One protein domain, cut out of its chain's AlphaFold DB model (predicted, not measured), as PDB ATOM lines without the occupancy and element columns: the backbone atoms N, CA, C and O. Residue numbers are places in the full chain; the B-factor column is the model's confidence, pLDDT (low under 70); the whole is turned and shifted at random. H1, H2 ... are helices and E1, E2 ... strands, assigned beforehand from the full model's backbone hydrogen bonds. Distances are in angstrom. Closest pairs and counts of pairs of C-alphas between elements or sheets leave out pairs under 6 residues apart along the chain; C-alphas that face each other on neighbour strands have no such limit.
ATOM      1  N   PHE A   3     255.371 232.171 203.346       90.31
ATOM      2  CA  PHE A   3     254.106 232.736 202.889       90.31
ATOM      3  C   PHE A   3     253.012 231.690 203.070       90.31
ATOM      4  O   PHE A   3     253.098 230.625 202.461       90.31
ATOM      5  N   ASP A   4     251.993 231.980 203.881       91.25
ATOM      6  CA  ASP A   4     250.795 231.144 203.988       91.25
ATOM      7  C   ASP A   4     249.634 231.763 203.208       91.25
ATOM      8  O   ASP A   4     249.051 232.765 203.617       91.25
ATOM      9  N   MET A   5     249.306 231.171 202.058       89.81
ATOM     10  CA  MET A   5     248.298 231.714 201.145       89.81
ATOM     11  C   MET A   5     246.982 230.933 201.142       89.81
ATOM     12  O   MET A   5     246.096 231.268 200.357       89.81
ATOM     13  N   LYS A   6     246.812 229.921 202.003       87.62
ATOM     14  CA  LYS A   6     245.659 228.996 201.962       87.62
ATOM     15  C   LYS A   6     244.296 229.690 201.975       87.62
ATOM     16  O   LYS A   6     243.384 229.264 201.273       87.62
ATOM     17  N   ASN A   7     244.186 230.784 202.727       88.56
ATOM     18  CA  ASN A   7     242.946 231.549 202.881       88.56
ATOM     19  C   ASN A   7     242.905 232.830 202.034       88.56
ATOM     20  O   ASN A   7     241.923 233.572 202.082       88.56
ATOM     21  N   LEU A   8     243.952 233.112 201.253       88.44
ATOM     22  CA  LEU A   8     243.989 234.280 200.382       88.44
ATOM     23  C   LEU A   8     242.930 234.115 199.287       88.44
ATOM     24  O   LEU A   8     242.884 233.077 198.626       88.44
ATOM     25  N   THR A   9     242.111 235.141 199.037       86.50
ATOM     26  CA  THR A   9     241.100 235.166 197.962       86.50
ATOM     27  C   THR A   9     241.397 236.307 196.985       86.50
ATOM     28  O   THR A   9     241.727 237.414 197.385       86.50
ATOM     29  N   ILE A  10     241.356 236.032 195.674       87.31
ATOM     30  CA  ILE A  10     241.617 237.038 194.624       87.31
ATOM     31  C   ILE A  10     240.567 236.868 193.533       87.31
ATOM     32  O   ILE A  10     240.330 235.752 193.064       87.31
ATOM     33  N   GLY A  11     239.948 237.979 193.128       88.69
ATOM     34  CA  GLY A  11     238.934 237.999 192.075       88.69
ATOM     35  C   GLY A  11     239.446 237.413 190.755       88.69
ATOM     36  O   GLY A  11     240.618 237.533 190.412       88.69
ATOM     37  N   SER A  12     238.559 236.785 189.975       88.69
ATOM     38  CA  SER A  12     238.963 235.973 188.811       88.69
ATOM     39  C   SER A  12     239.798 236.711 187.751       88.69
ATOM     40  O   SER A  12     240.587 236.066 187.062       88.69
ATOM     41  N   ALA A  13     239.638 238.030 187.619       89.44
ATOM     42  CA  ALA A  13     240.346 238.871 186.654       89.44
ATOM     43  C   ALA A  13     241.454 239.749 187.274       89.44
ATOM     44  O   ALA A  13     242.044 240.559 186.562       89.44
ATOM     45  N   ARG A  14     241.742 239.579 188.571       90.12
ATOM     46  CA  ARG A  14     242.744 240.353 189.316       90.12
ATOM     47  C   ARG A  14     244.077 239.611 189.437       90.12
ATOM     48  O   ARG A  14     244.128 238.387 189.290       90.12
ATOM     49  N   SER A  15     245.132 240.365 189.721       90.38
ATOM     50  CA  SER A  15     246.472 239.883 190.076       90.38
ATOM     51  C   SER A  15     246.918 240.571 191.356       90.38
ATOM     52  O   SER A  15     246.778 241.786 191.440       90.38
ATOM     53  N   LEU A  16     247.462 239.831 192.318       91.38
ATOM     54  CA  LEU A  16     248.172 240.396 193.464       91.38
ATOM     55  C   LEU A  16     249.664 240.148 193.280       91.38
ATOM     56  O   LEU A  16     250.083 239.005 193.111       91.38
ATOM     57  N   SER A  17     250.437 241.217 193.319       92.06
ATOM     58  CA  SER A  17     251.890 241.194 193.303       92.06
ATOM     59  C   SER A  17     252.396 241.475 194.710       92.06
ATOM     60  O   SER A  17     252.071 242.512 195.283       92.06
ATOM     61  N   LEU A  18     253.176 240.551 195.258       93.69
ATOM     62  CA  LEU A  18     253.830 240.672 196.554       93.69
ATOM     63  C   LEU A  18     255.331 240.829 196.306       93.69
ATOM     64  O   LEU A  18     255.981 239.915 195.798       93.69
ATOM     65  N   ILE A  19     255.880 241.990 196.643       94.62
ATOM     66  CA  ILE A  19     257.278 242.338 196.394       94.62
ATOM     67  C   ILE A  19     257.945 242.565 197.746       94.62
ATOM     68  O   ILE A  19     257.758 243.626 198.349       94.62
ATOM     69  N   PRO A  20     258.720 241.595 198.257       95.69
ATOM     70  CA  PRO A  20     259.532 241.856 199.426       95.69
ATOM     71  C   PRO A  20     260.572 242.933 199.095       95.69
ATOM     72  O   PRO A  20     261.233 242.880 198.062       95.69
ATOM     73  N   LEU A  21     260.705 243.930 199.955       94.75
ATOM     74  CA  LEU A  21     261.549 245.098 199.754       94.75
ATOM     75  C   LEU A  21     262.514 245.225 200.925       94.75
ATOM     76  O   LEU A  21     262.094 245.383 202.070       94.75
ATOM     77  N   LEU A  22     263.811 245.184 200.631       94.94
ATOM     78  CA  LEU A  22     264.847 245.504 201.605       94.94
ATOM     79  C   LEU A  22     265.182 246.997 201.505       94.94
ATOM     80  O   LEU A  22     265.574 247.464 200.432       94.94
ATOM     81  N   THR A  23     265.034 247.741 202.602       93.62
ATOM     82  CA  THR A  23     265.205 249.204 202.596       93.62
ATOM     83  C   THR A  23     265.660 249.777 203.935       93.62
ATOM     84  O   THR A  23     265.212 249.335 204.990       93.62
ATOM     85  N   ASP A  24     266.534 250.784 203.896       92.56
ATOM     86  CA  ASP A  24     266.899 251.644 205.037       92.56
ATOM     87  C   ASP A  24     266.264 253.052 204.939       92.56
ATOM     88  O   ASP A  24     266.603 253.950 205.709       92.56
ATOM     89  N   GLY A  25     265.360 253.255 203.973       89.06
ATOM     90  CA  GLY A  25     264.736 254.538 203.644       89.06
ATOM     91  C   GLY A  25     265.467 255.347 202.564       89.06
ATOM     92  O   GLY A  25     264.828 256.147 201.884       89.06
ATOM     93  N   GLN A  26     266.768 255.123 202.348       93.06
ATOM     94  CA  GLN A  26     267.553 255.769 201.282       93.06
ATOM     95  C   GLN A  26     267.830 254.812 200.118       93.06
ATOM     96  O   GLN A  26     267.774 255.196 198.949       93.06
ATOM     97  N   HIS A  27     268.099 253.552 200.439       95.12
ATOM     98  CA  HIS A  27     268.353 252.468 199.507       95.12
ATOM     99  C   HIS A  27     267.137 251.555 199.440       95.12
ATOM    100  O   HIS A  27     266.560 251.202 200.463       95.12
ATOM    101  N   ASN A  28     266.773 251.127 198.234       94.38
ATOM    102  CA  ASN A  28     265.639 250.241 198.005       94.38
ATOM    103  C   ASN A  28     266.077 249.095 197.095       94.38
ATOM    104  O   ASN A  28     266.488 249.325 195.957       94.38
ATOM    105  N   VAL A  29     266.007 247.863 197.599       95.44
ATOM    106  CA  VAL A  29     266.286 246.648 196.825       95.44
ATOM    107  C   VAL A  29     265.026 245.787 196.803       95.44
ATOM    108  O   VAL A  29     264.767 245.073 197.778       95.44
ATOM    109  N   PRO A  30     264.220 245.858 195.726       94.12
ATOM    110  CA  PRO A  30     263.125 244.922 195.540       94.12
ATOM    111  C   PRO A  30     263.700 243.520 195.321       94.12
ATOM    112  O   PRO A  30     264.608 243.311 194.512       94.12
ATOM    113  N   LEU A  31     263.180 242.571 196.084       94.50
ATOM    114  CA  LEU A  31     263.478 241.154 195.978       94.50
ATOM    115  C   LEU A  31     262.567 240.510 194.922       94.50
ATOM    116  O   LEU A  31     261.683 241.157 194.360       94.50
ATOM    117  N   GLN A  32     262.812 239.240 194.609       94.19
ATOM    118  CA  GLN A  32     262.059 238.502 193.603       94.19
ATOM    119  C   GLN A  32     260.563 238.543 193.932       94.19
ATOM    120  O   GLN A  32     260.143 238.082 194.994       94.19
ATOM    121  N   GLU A  33     259.784 239.102 193.012       94.44
ATOM    122  CA  GLU A  33     258.337 239.258 193.130       94.44
ATOM    123  C   GLU A  33     257.631 237.898 193.203       94.44
ATOM    124  O   GLU A  33     258.044 236.924 192.567       94.44
ATOM    125  N   ILE A  34     256.528 237.847 193.946       93.19
ATOM    126  CA  ILE A  34     255.582 236.736 193.963       93.19
ATOM    127  C   ILE A  34     254.268 237.226 193.351       93.19
ATOM    128  O   ILE A  34     253.654 238.163 193.853       93.19
ATOM    129  N   ILE A  35     253.808 236.571 192.287       91.88
ATOM    130  CA  ILE A  35     252.551 236.906 191.615       91.88
ATOM    131  C   ILE A  35     251.504 235.849 191.943       91.88
ATOM    132  O   ILE A  35     251.667 234.666 191.637       91.88
ATOM    133  N   VAL A  36     250.379 236.297 192.493       91.69
ATOM    134  CA  VAL A  36     249.204 235.478 192.780       91.69
ATOM    135  C   VAL A  36     248.067 235.904 191.854       91.69
ATOM    136  O   VAL A  36     247.448 236.958 192.016       91.69
ATOM    137  N   ASN A  37     247.767 235.073 190.860       90.69
ATOM    138  CA  ASN A  37     246.757 235.386 189.854       90.69
ATOM    139  C   ASN A  37     245.363 234.833 190.211       90.69
ATOM    140  O   ASN A  37     245.198 233.774 190.823       90.69
ATOM    141  N   GLY A  38     244.321 235.540 189.766       90.25
ATOM    142  CA  GLY A  38     242.975 234.990 189.625       90.25
ATOM    143  C   GLY A  38     242.841 234.096 188.382       90.25
ATOM    144  O   GLY A  38     243.588 234.225 187.414       90.25
ATOM    145  N   LYS A  39     241.836 233.213 188.358       90.31
ATOM    146  CA  LYS A  39     241.650 232.178 187.314       90.31
ATOM    147  C   LYS A  39     241.725 232.674 185.860       90.31
ATOM    148  O   LYS A  39     242.319 232.011 185.010       90.31
ATOM    149  N   ARG A  40     241.062 233.787 185.518       90.12
ATOM    150  CA  ARG A  40     241.078 234.345 184.149       90.12
ATOM    151  C   ARG A  40     242.389 235.079 183.877       90.12
ATOM    152  O   ARG A  40     242.916 234.962 182.772       90.12
ATOM    153  N   ARG A  41     242.908 235.785 184.884       89.62
ATOM    154  CA  ARG A  41     244.169 236.526 184.809       89.62
ATOM    155  C   ARG A  41     245.361 235.603 184.571       89.62
ATOM    156  O   ARG A  41     246.162 235.883 183.689       89.62
ATOM    157  N   GLU A  42     245.414 234.461 185.249       89.50
ATOM    158  CA  GLU A  42     246.470 233.460 185.064       89.50
ATOM    159  C   GLU A  42     246.509 232.926 183.630       89.50
ATOM    160  O   GLU A  42     247.561 232.895 182.999       89.50
ATOM    161  N   LYS A  43     245.342 232.597 183.058       89.19
ATOM    162  CA  LYS A  43     245.256 232.171 181.654       89.19
ATOM    163  C   LYS A  43     245.735 233.250 180.684       89.19
ATOM    164  O   LYS A  43     246.177 232.904 179.592       89.19
ATOM    165  N   ALA A  44     245.549 234.529 181.006       88.94
ATOM    166  CA  ALA A  44     246.041 235.634 180.186       88.94
ATOM    167  C   ALA A  44     247.563 235.785 180.327       88.94
ATOM    168  O   ALA A  44     248.246 235.902 179.317       88.94
ATOM    169  N   TYR A  45     248.080 235.679 181.552       87.50
ATOM    170  CA  TYR A  45     249.507 235.745 181.866       87.50
ATOM    171  C   TYR A  45     250.319 234.623 181.194       87.50
ATOM    172  O   TYR A  45     251.311 234.881 180.518       87.50
ATOM    173  N   ILE A  46     249.854 233.372 181.280       87.00
ATOM    174  CA  ILE A  46     250.511 232.235 180.609       87.00
ATOM    175  C   ILE A  46     250.502 232.423 179.085       87.00
ATOM    176  O   ILE A  46     251.501 232.165 178.417       87.00
ATOM    177  N   ARG A  47     249.389 232.919 178.522       89.31
ATOM    178  CA  ARG A  47     249.297 233.227 177.086       89.31
ATOM    179  C   ARG A  47     250.270 234.327 176.673       89.31
ATOM    180  O   ARG A  47     250.888 234.188 175.625       89.31
ATOM    181  N   SER A  48     250.429 235.385 177.471       86.75
ATOM    182  CA  SER A  48     251.389 236.445 177.151       86.75
ATOM    183  C   SER A  48     252.823 235.933 177.163       86.75
ATOM    184  O   SER A  48     253.536 236.218 176.212       86.75
ATOM    185  N   LEU A  49     253.217 235.117 178.150       87.31
ATOM    186  CA  LEU A  49     254.561 234.519 178.192       87.31
ATOM    187  C   LEU A  49     254.835 233.629 176.972       87.31
ATOM    188  O   LEU A  49     255.900 233.714 176.366       87.31
ATOM    189  N   ALA A  50     253.848 232.826 176.557       87.00
ATOM    190  CA  ALA A  50     253.960 231.982 175.367       87.00
ATOM    191  C   ALA A  50     254.094 232.798 174.065       87.00
ATOM    192  O   ALA A  50     254.828 232.400 173.162       87.00
ATOM    193  N   ILE A  51     253.409 233.943 173.969       90.38
ATOM    194  CA  ILE A  51     253.488 234.852 172.814       90.38
ATOM    195  C   ILE A  51     254.832 235.591 172.790       90.38
ATOM    196  O   ILE A  51     255.451 235.696 171.732       90.38
ATOM    197  N   THR A  52     255.293 236.097 173.937       88.81
ATOM    198  CA  THR A  52     256.544 236.865 174.038       88.81
ATOM    199  C   THR A  52     257.789 235.985 174.108       88.81
ATOM    200  O   THR A  52     258.894 236.505 173.966       88.81
ATOM    201  N   LYS A  53     257.628 234.665 174.289       85.81
ATOM    202  CA  LYS A  53     258.710 233.691 174.516       85.81
ATOM    203  C   LYS A  53     259.614 234.083 175.693       85.81
ATOM    204  O   LYS A  53     260.828 233.904 175.634       85.81
ATOM    205  N   GLN A  54     259.022 234.662 176.736       84.62
ATOM    206  CA  GLN A  54     259.721 235.075 177.951       84.62
ATOM    207  C   GLN A  54     259.478 234.075 179.077       84.62
ATOM    208  O   GLN A  54     258.366 233.575 179.241       84.62
ATOM    209  N   GLU A  55     260.510 233.840 179.883       82.88
ATOM    210  CA  GLU A  55     260.381 233.105 181.138       82.88
ATOM    211  C   GLU A  55     259.887 234.034 182.263       82.88
ATOM    212  O   GLU A  55     260.241 235.220 182.277       82.88
ATOM    213  N   PRO A  56     259.085 233.535 183.223       81.94
ATOM    214  CA  PRO A  56     258.683 234.319 184.383       81.94
ATOM    215  C   PRO A  56     259.898 234.686 185.243       81.94
ATOM    216  O   PRO A  56     260.642 233.817 185.693       81.94
ATOM    217  N   THR A  57     260.064 235.970 185.545       83.88
ATOM    218  CA  THR A  57     261.051 236.449 186.527       83.88
ATOM    219  C   THR A  57     260.524 236.374 187.965       83.88
ATOM    220  O   THR A  57     261.306 236.277 188.912       83.88
ATOM    221  N   ALA A  58     259.199 236.384 188.126       88.31
ATOM    222  CA  ALA A  58     258.495 236.275 189.398       88.31
ATOM    223  C   ALA A  58     258.136 234.822 189.751       88.31
ATOM    224  O   ALA A  58     257.911 233.982 188.876       88.31
ATOM    225  N   ILE A  59     257.997 234.547 191.047       88.50
ATOM    226  CA  ILE A  59     257.437 233.292 191.554       88.50
ATOM    227  C   ILE A  59     255.926 233.326 191.330       88.50
ATOM    228  O   ILE A  59     255.220 234.144 191.917       88.50
ATOM    229  N   ILE A  60     255.413 232.440 190.481       88.62
ATOM    230  CA  ILE A  60     253.984 232.395 190.161       88.62
ATOM    231  C   ILE A  60     253.285 231.397 191.078       88.62
ATOM    232  O   ILE A  60     253.594 230.207 191.047       88.62
ATOM    233  N   VAL A  61     252.310 231.871 191.853       87.50
ATOM    234  CA  VAL A  61     251.439 231.027 192.680       87.50
ATOM    235  C   VAL A  61     250.156 230.729 191.894       87.50
ATOM    236  O   VAL A  61     249.363 231.650 191.657       87.50
ATOM    237  N   PRO A  62     249.925 229.470 191.466       81.44
ATOM    238  CA  PRO A  62     248.748 229.117 190.678       81.44
ATOM    239  C   PRO A  62     247.447 229.336 191.454       81.44
ATOM    240  O   PRO A  62     247.356 229.045 192.650       81.44
ATOM    241  N   TYR A  63     246.387 229.765 190.764       82.25
ATOM    242  CA  TYR A  63     245.091 230.071 191.374       82.25
ATOM    243  C   TYR A  63     244.476 228.880 192.124       82.25
ATOM    244  O   TYR A  63     243.680 229.089 193.038       82.25
ATOM    245  N   ASN A  64     244.822 227.654 191.722       80.50
ATOM    246  CA  ASN A  64     244.334 226.393 192.277       80.50
ATOM    247  C   ASN A  64     245.302 225.732 193.275       80.50
ATOM    248  O   ASN A  64     245.002 224.638 193.745       80.50
ATOM    249  N   LYS A  65     246.447 226.357 193.577       80.50
ATOM    250  CA  LYS A  65     247.483 225.831 194.481       80.50
ATOM    251  C   LYS A  65     247.958 226.905 195.458       80.50
ATOM    252  O   LYS A  65     249.140 227.227 195.541       80.50
ATOM    253  N   ARG A  66     247.005 227.499 196.178       82.31
ATOM    254  CA  ARG A  66     247.293 228.463 197.246       82.31
ATOM    255  C   ARG A  66     247.711 227.700 198.493       82.31
ATOM    256  O   ARG A  66     246.885 227.328 199.317       82.31
ATOM    257  N   GLU A  67     248.996 227.402 198.569       83.19
ATOM    258  CA  GLU A  67     249.598 226.641 199.656       83.19
ATOM    259  C   GLU A  67     250.558 227.517 200.459       83.19
ATOM    260  O   GLU A  67     250.804 228.683 200.143       83.19
ATOM    261  N   THR A  68     251.082 226.941 201.532       88.88
ATOM    262  CA  THR A  68     252.159 227.547 202.299       88.88
ATOM    263  C   THR A  68     253.486 227.214 201.620       88.88
ATOM    264  O   THR A  68     253.750 226.041 201.363       88.88
ATOM    265  N   PHE A  69     254.339 228.204 201.351       88.06
ATOM    266  CA  PHE A  69     255.672 227.949 200.797       88.06
ATOM    267  C   PHE A  69     256.756 228.814 201.442       88.06
ATOM    268  O   PHE A  69     256.500 229.893 201.981       88.06
ATOM    269  N   ASN A  70     257.995 228.323 201.380       91.56
ATOM    270  CA  ASN A  70     259.163 229.036 201.879       91.56
ATOM    271  C   ASN A  70     259.788 229.868 200.762       91.56
ATOM    272  O   ASN A  70     260.138 229.353 199.704       91.56
ATOM    273  N   TYR A  71     259.950 231.155 201.035       91.44
ATOM    274  CA  TYR A  71     260.632 232.112 200.185       91.44
ATOM    275  C   TYR A  71     262.056 232.342 200.686       91.44
ATOM    276  O   TYR A  71     262.260 232.795 201.824       91.44
ATOM    277  N   THR A  72     263.017 232.091 199.801       91.31
ATOM    278  CA  THR A  72     264.443 232.319 200.032       91.31
ATOM    279  C   THR A  72     265.036 232.988 198.804       91.31
ATOM    280  O   THR A  72     264.843 232.514 197.688       91.31
ATOM    281  N   GLN A  73     265.796 234.058 199.018       90.69
ATOM    282  CA  GLN A  73     266.593 234.695 197.980       90.69
ATOM    283  C   GLN A  73     267.951 235.089 198.553       90.69
ATOM    284  O   GLN A  73     268.040 235.549 199.691       90.69
ATOM    285  N   VAL A  74     268.994 234.925 197.742       89.88
ATOM    286  CA  VAL A  74     270.358 235.342 198.063       89.88
ATOM    287  C   VAL A  74     270.704 236.556 197.212       89.88
ATOM    288  O   VAL A  74     270.528 236.538 195.994       89.88
ATOM    289  N   ILE A  75     271.196 237.613 197.857       90.81
ATOM    290  CA  ILE A  75     271.680 238.826 197.194       90.81
ATOM    291  C   ILE A  75     273.065 239.204 197.736       90.81
ATOM    292  O   ILE A  75     273.366 238.902 198.893       90.81
ATOM    293  N   PRO A  76     273.915 239.886 196.945       90.94
ATOM    294  CA  PRO A  76     275.186 240.401 197.442       90.94
ATOM    295  C   PRO A  76     274.981 241.385 198.599       90.94
ATOM    296  O   PRO A  76     274.244 242.367 198.468       90.94
ATOM    297  N   TYR A  77     275.667 241.141 199.715       88.75
ATOM    298  CA  TYR A  77     275.611 242.015 200.885       88.75
ATOM    299  C   TYR A  77     276.224 243.392 200.591       88.75
ATOM    300  O   TYR A  77     277.293 243.498 199.986       88.75
ATOM    301  N   LYS A  78     275.572 244.451 201.080       91.50
ATOM    302  CA  LYS A  78     276.101 245.821 201.107       91.50
ATOM    303  C   LYS A  78     276.049 246.368 202.539       91.50
ATOM    304  O   LYS A  78     275.094 246.055 203.244       91.50
ATOM    305  N   PRO A  79     276.999 247.223 202.968       90.38
ATOM    306  CA  PRO A  79     277.078 247.691 204.358       90.38
ATOM    307  C   PRO A  79     275.785 248.293 204.932       90.38
ATOM    308  O   PRO A  79     275.461 248.035 206.087       90.38
ATOM    309  N   TRP A  80     275.015 249.037 204.128       91.69
ATOM    310  CA  TRP A  80     273.750 249.646 204.563       91.69
ATOM    311  C   TRP A  80     272.684 248.612 204.969       91.69
ATOM    312  O   TRP A  80     271.836 248.894 205.814       91.69
ATOM    313  N   MET A  81     272.764 247.379 204.449       91.94
ATOM    314  CA  MET A  81     271.809 246.307 204.751       91.94
ATOM    315  C   MET A  81     271.838 245.883 206.225       91.94
ATOM    316  O   MET A  81     270.879 245.278 206.696       91.94
ATOM    317  N   ALA A  82     272.899 246.213 206.972       88.69
ATOM    318  CA  ALA A  82     272.969 245.960 208.412       88.69
ATOM    319  C   ALA A  82     271.848 246.649 209.206       88.69
ATOM    320  O   ALA A  82     271.434 246.133 210.244       88.69
ATOM    321  N   ASN A  83     271.364 247.788 208.709       89.31
ATOM    322  CA  ASN A  83     270.321 248.601 209.336       89.31
ATOM    323  C   ASN A  83     269.036 248.635 208.498       89.31
ATOM    324  O   ASN A  83     268.171 249.474 208.731       89.31
ATOM    325  N   ALA A  84     268.924 247.755 207.501       93.12
ATOM    326  CA  ALA A  84     267.740 247.688 206.667       93.12
ATOM    327  C   ALA A  84     266.559 247.062 207.420       93.12
ATOM    328  O   ALA A  84     266.715 246.260 208.340       93.12
ATOM    329  N   SER A  85     265.370 247.404 206.949       93.88
ATOM    330  CA  SER A  85     264.108 246.747 207.242       93.88
ATOM    331  C   SER A  85     263.686 245.899 206.048       93.88
ATOM    332  O   SER A  85     264.000 246.221 204.897       93.88
ATOM    333  N   LEU A  86     262.977 244.811 206.323       94.12
ATOM    334  CA  LEU A  86     262.299 244.021 205.309       94.12
ATOM    335  C   LEU A  86     260.819 244.370 205.349       94.12
ATOM    336  O   LEU A  86     260.169 244.263 206.391       94.12
ATOM    337  N   GLN A  87     260.303 244.788 204.209       94.75
ATOM    338  CA  GLN A  87     258.920 245.189 204.022       94.75
ATOM    339  C   GLN A  87     258.296 244.335 202.921       94.75
ATOM    340  O   GLN A  87     259.011 243.735 202.120       94.75
ATOM    341  N   LEU A  88     256.975 244.269 202.868       94.62
ATOM    342  CA  LEU A  88     256.230 243.611 201.809       94.62
ATOM    343  C   LEU A  88     255.368 244.658 201.114       94.62
ATOM    344  O   LEU A  88     254.480 245.238 201.728       94.62
ATOM    345  N   VAL A  89     255.664 244.924 199.845       94.31
ATOM    346  CA  VAL A  89     254.842 245.796 199.004       94.31
ATOM    347  C   VAL A  89     253.795 244.938 198.306       94.31
ATOM    348  O   VAL A  89     254.133 243.971 197.621       94.31
ATOM    349  N   GLU A  90     252.530 245.299 198.467       93.25
ATOM    350  CA  GLU A  90     251.377 244.596 197.920       93.25
ATOM    351  C   GLU A  90     250.682 245.447 196.859       93.25
ATOM    352  O   GLU A  90     250.101 246.491 197.155       93.25
ATOM    353  N   ASN A  91     250.693 244.974 195.616       90.81
ATOM    354  CA  ASN A  91     250.040 245.638 194.494       90.81
ATOM    355  C   ASN A  91     248.899 244.775 193.954       90.81
ATOM    356  O   ASN A  91     249.134 243.724 193.355       90.81
ATOM    357  N   LEU A  92     247.656 245.227 194.129       88.06
ATOM    358  CA  LEU A  92     246.487 244.579 193.531       88.06
ATOM    359  C   LEU A  92     246.144 245.261 192.207       88.06
ATOM    360  O   LEU A  92     245.818 246.446 192.176       88.06
ATOM    361  N   CYS A  93     246.158 244.499 191.120       85.81
ATOM    362  CA  CYS A  93     245.846 244.972 189.776       85.81
ATOM    363  C   CYS A  93     244.536 244.360 189.262       85.81
ATOM    364  O   CYS A  93     244.325 243.144 189.340       85.81
ATOM    365  N   GLY A  94     243.676 245.207 188.697       76.94
ATOM    366  CA  GLY A  94     242.392 244.858 188.092       76.94
ATOM    367  C   GLY A  94     242.453 244.546 186.593       76.94
ATOM    368  O   GLY A  94     243.518 244.364 185.990       76.94
ATOM    369  N   CYS A  95     241.276 244.496 185.958       66.81
ATOM    370  CA  CYS A  95     241.157 244.378 184.501       66.81
ATOM    371  C   CYS A  95     241.888 245.537 183.798       66.81
ATOM    372  O   CYS A  95     241.751 246.687 184.198       66.81
ATOM    373  N   GLY A  96     242.653 245.244 182.739       63.56
ATOM    374  CA  GLY A  96     243.395 246.267 181.985       63.56
ATOM    375  C   GLY A  96     244.694 246.761 182.638       63.56
ATOM    376  O   GLY A  96     245.245 247.747 182.173       63.56
ATOM    377  N   ASN A  97     245.201 246.075 183.673       66.75
ATOM    378  CA  ASN A  97     246.410 246.448 184.434       66.75
ATOM    379  C   ASN A  97     246.276 247.746 185.248       66.75
ATOM    380  O   ASN A  97     247.284 248.314 185.654       66.75
ATOM    381  N   TYR A  98     245.051 248.201 185.515       73.19
ATOM    382  CA  TYR A  98     244.827 249.310 186.437       73.19
ATOM    383  C   TYR A  98     245.159 248.887 187.877       73.19
ATOM    384  O   TYR A  98     244.705 247.833 188.332       73.19
ATOM    385  N   GLN A  99     245.948 249.700 188.582       79.19
ATOM    386  CA  GLN A  99     246.326 249.469 189.975       79.19
ATOM    387  C   GLN A  99     245.162 249.856 190.899       79.19
ATOM    388  O   GLN A  99     244.783 251.018 190.981       79.19
ATOM    389  N   GLU A 100     244.575 248.868 191.575       80.56
ATOM    390  CA  GLU A 100     243.427 249.044 192.476       80.56
ATOM    391  C   GLU A 100     243.853 249.301 193.928       80.56
ATOM    392  O   GLU A 100     243.140 249.982 194.661       80.56
ATOM    393  N   MET A 101     244.996 248.756 194.351       80.06
ATOM    394  CA  MET A 101     245.530 248.920 195.705       80.06
ATOM    395  C   MET A 101     247.058 248.916 195.683       80.06
ATOM    396  O   MET A 101     247.664 248.149 194.931       80.06
ATOM    397  N   ASN A 102     247.648 249.741 196.547       85.31
ATOM    398  CA  ASN A 102     249.054 249.692 196.930       85.31
ATOM    399  C   ASN A 102     249.127 249.727 198.460       85.31
ATOM    400  O   ASN A 102     248.657 250.694 199.063       85.31
ATOM    401  N   ALA A 103     249.659 248.679 199.076       88.44
ATOM    402  CA  ALA A 103     249.886 248.613 200.513       88.44
ATOM    403  C   ALA A 103     251.333 248.211 200.799       88.44
ATOM    404  O   ALA A 103     251.999 247.595 199.969       88.44
ATOM    405  N   GLN A 104     251.826 248.581 201.977       89.81
ATOM    406  CA  GLN A 104     253.183 248.278 202.406       89.81
ATOM    407  C   GLN A 104     253.152 247.827 203.862       89.81
ATOM    408  O   GLN A 104     252.726 248.579 204.739       89.81
ATOM    409  N   GLU A 105     253.597 246.601 204.106       91.44
ATOM    410  CA  GLU A 105     253.648 245.987 205.430       91.44
ATOM    411  C   GLU A 105     255.102 245.869 205.904       91.44
ATOM    412  O   GLU A 105     255.987 245.471 205.147       91.44
ATOM    413  N   LEU A 106     255.379 246.211 207.163       92.25
ATOM    414  CA  LEU A 106     256.686 245.971 207.770       92.25
ATOM    415  C   LEU A 106     256.765 244.519 208.259       92.25
ATOM    416  O   LEU A 106     256.055 244.149 209.186       92.25
ATOM    417  N   ILE A 107     257.679 243.725 207.694       91.94
ATOM    418  CA  ILE A 107     257.927 242.343 208.135       91.94
ATOM    419  C   ILE A 107     258.892 242.319 209.324       91.94
ATOM    420  O   ILE A 107     258.653 241.643 210.320       91.94
ATOM    421  N   THR A 108     260.007 243.046 209.225       89.56
ATOM    422  CA  THR A 108     260.955 243.230 210.332       89.56
ATOM    423  C   THR A 108     261.752 244.514 210.141       89.56
ATOM    424  O   THR A 108     262.114 244.874 209.022       89.56
ATOM    425  N   ASN A 109     262.053 245.199 211.239       88.50
ATOM    426  CA  ASN A 109     262.992 246.320 211.282       88.50
ATOM    427  C   ASN A 109     264.428 245.885 211.630       88.50
ATOM    428  O   ASN A 109     265.311 246.735 211.701       88.50
ATOM    429  N   ASP A 110     264.658 244.589 211.854       82.62
ATOM    430  CA  ASP A 110     265.954 244.050 212.249       82.62
ATOM    431  C   ASP A 110     266.403 242.915 211.322       82.62
ATOM    432  O   ASP A 110     265.863 241.802 211.328       82.62
ATOM    433  N   VAL A 111     267.421 243.204 210.511       84.88
ATOM    434  CA  VAL A 111     268.138 242.199 209.725       84.88
ATOM    435  C   VAL A 111     269.223 241.566 210.593       84.88
ATOM    436  O   VAL A 111     270.145 242.241 211.064       84.88
ATOM    437  N   SER A 112     269.142 240.243 210.756       84.31
ATOM    438  CA  SER A 112     270.146 239.455 211.473       84.31
ATOM    439  C   SER A 112     271.455 239.385 210.681       84.31
ATOM    440  O   SER A 112     271.574 238.642 209.703       84.31
TER     441      SER A 112
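This is residues 3 to 112 of the 437 residues of an uncharacterized protein of Bacteroides sp. 3_1_23 (UniProt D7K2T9). Three long antiparallel strands side by side, E1, E6 and E7, make a twisted sheet, widened beyond E1 by the short strands E2, E3 and E4. The helix H1 stands up from the sheet near one end of the long strands, its residues 47 to 52 sticking out, while the short helix H2 grazes the sheet at the other end; E5 lies off the sheet, paired with residues 3 to 4. The 110 printed residues hold two named helices and seven named strands, in the order E1 E2 E3 H1 E4 E5 H2 E6 E7, and the class is mixed, helices and strands. The sheet is branched and mixed, E3 and E4 being its parallel pair. The whole is only just compact, close to loose, with a radius of gyration of the C-alphas of 15.3 A and spans of 42 by 31 by 26 A.

E1, residues 15 to 23, begins at C-alpha 15 (246.472, 239.883, 190.076) and is 24.4 A long. E6, residues 85 to 93, is 25.3 A long. E7, residues 99 to 108, is 25.8 A long and ends at C-alpha 108 (260.955, 243.230, 210.332). The short strands are E2, residues 28 to 30, E3, residues 34 to 37, E4, residues 59 to 61, and E5, residues 68 to 70. H1, residues 39 to 52, is 20.5 A long, from C-alpha 39 (241.650, 232.178, 187.314). H2 is residues 79 to 83.

E1 has E6 on one side, antiparallel, with N 19 and O 89 2.8 A apart. On its other side are E3, beside residues 15 to 18, with N 18 and O 34 at 2.8 A, and E2, beside residues 21 to 23, with N 22 and O 29 at 3.0 A; both are antiparallel to E1. E1 and E2 form a hairpin, as do E6 and E7, where N 90 and O 103 are 2.8 A apart. E4 is parallel to E3, with N 35 and O 59 at 2.8 A. E3, H1 and E4 form a strand-helix-strand unit, two parallel neighbour strands with a helix between, whose crossover is right-handed. H1 is over E3 at a height over the sheet of 11.1 A, and its line rises 43 degrees. The closest C-alphas of E1 and H1, those of Ser 15 and Arg 41, are 6.7 A apart. H2 only grazes the sheet with residues 80 to 83. In H1, 9 of 10 O i to N i+4 pairs are within hydrogen-bond range; in H2, 0 of 1, beside 2 of 2 O i to N i+3 pairs.

The two C-alphas farthest apart, those of Arg 40 and Pro 79, are 43.4 A apart. The printed part has no cut and no long link. The mean pLDDT of the printed part is 88.5, and residues 95 to 97, between E6 and E7, are under 70.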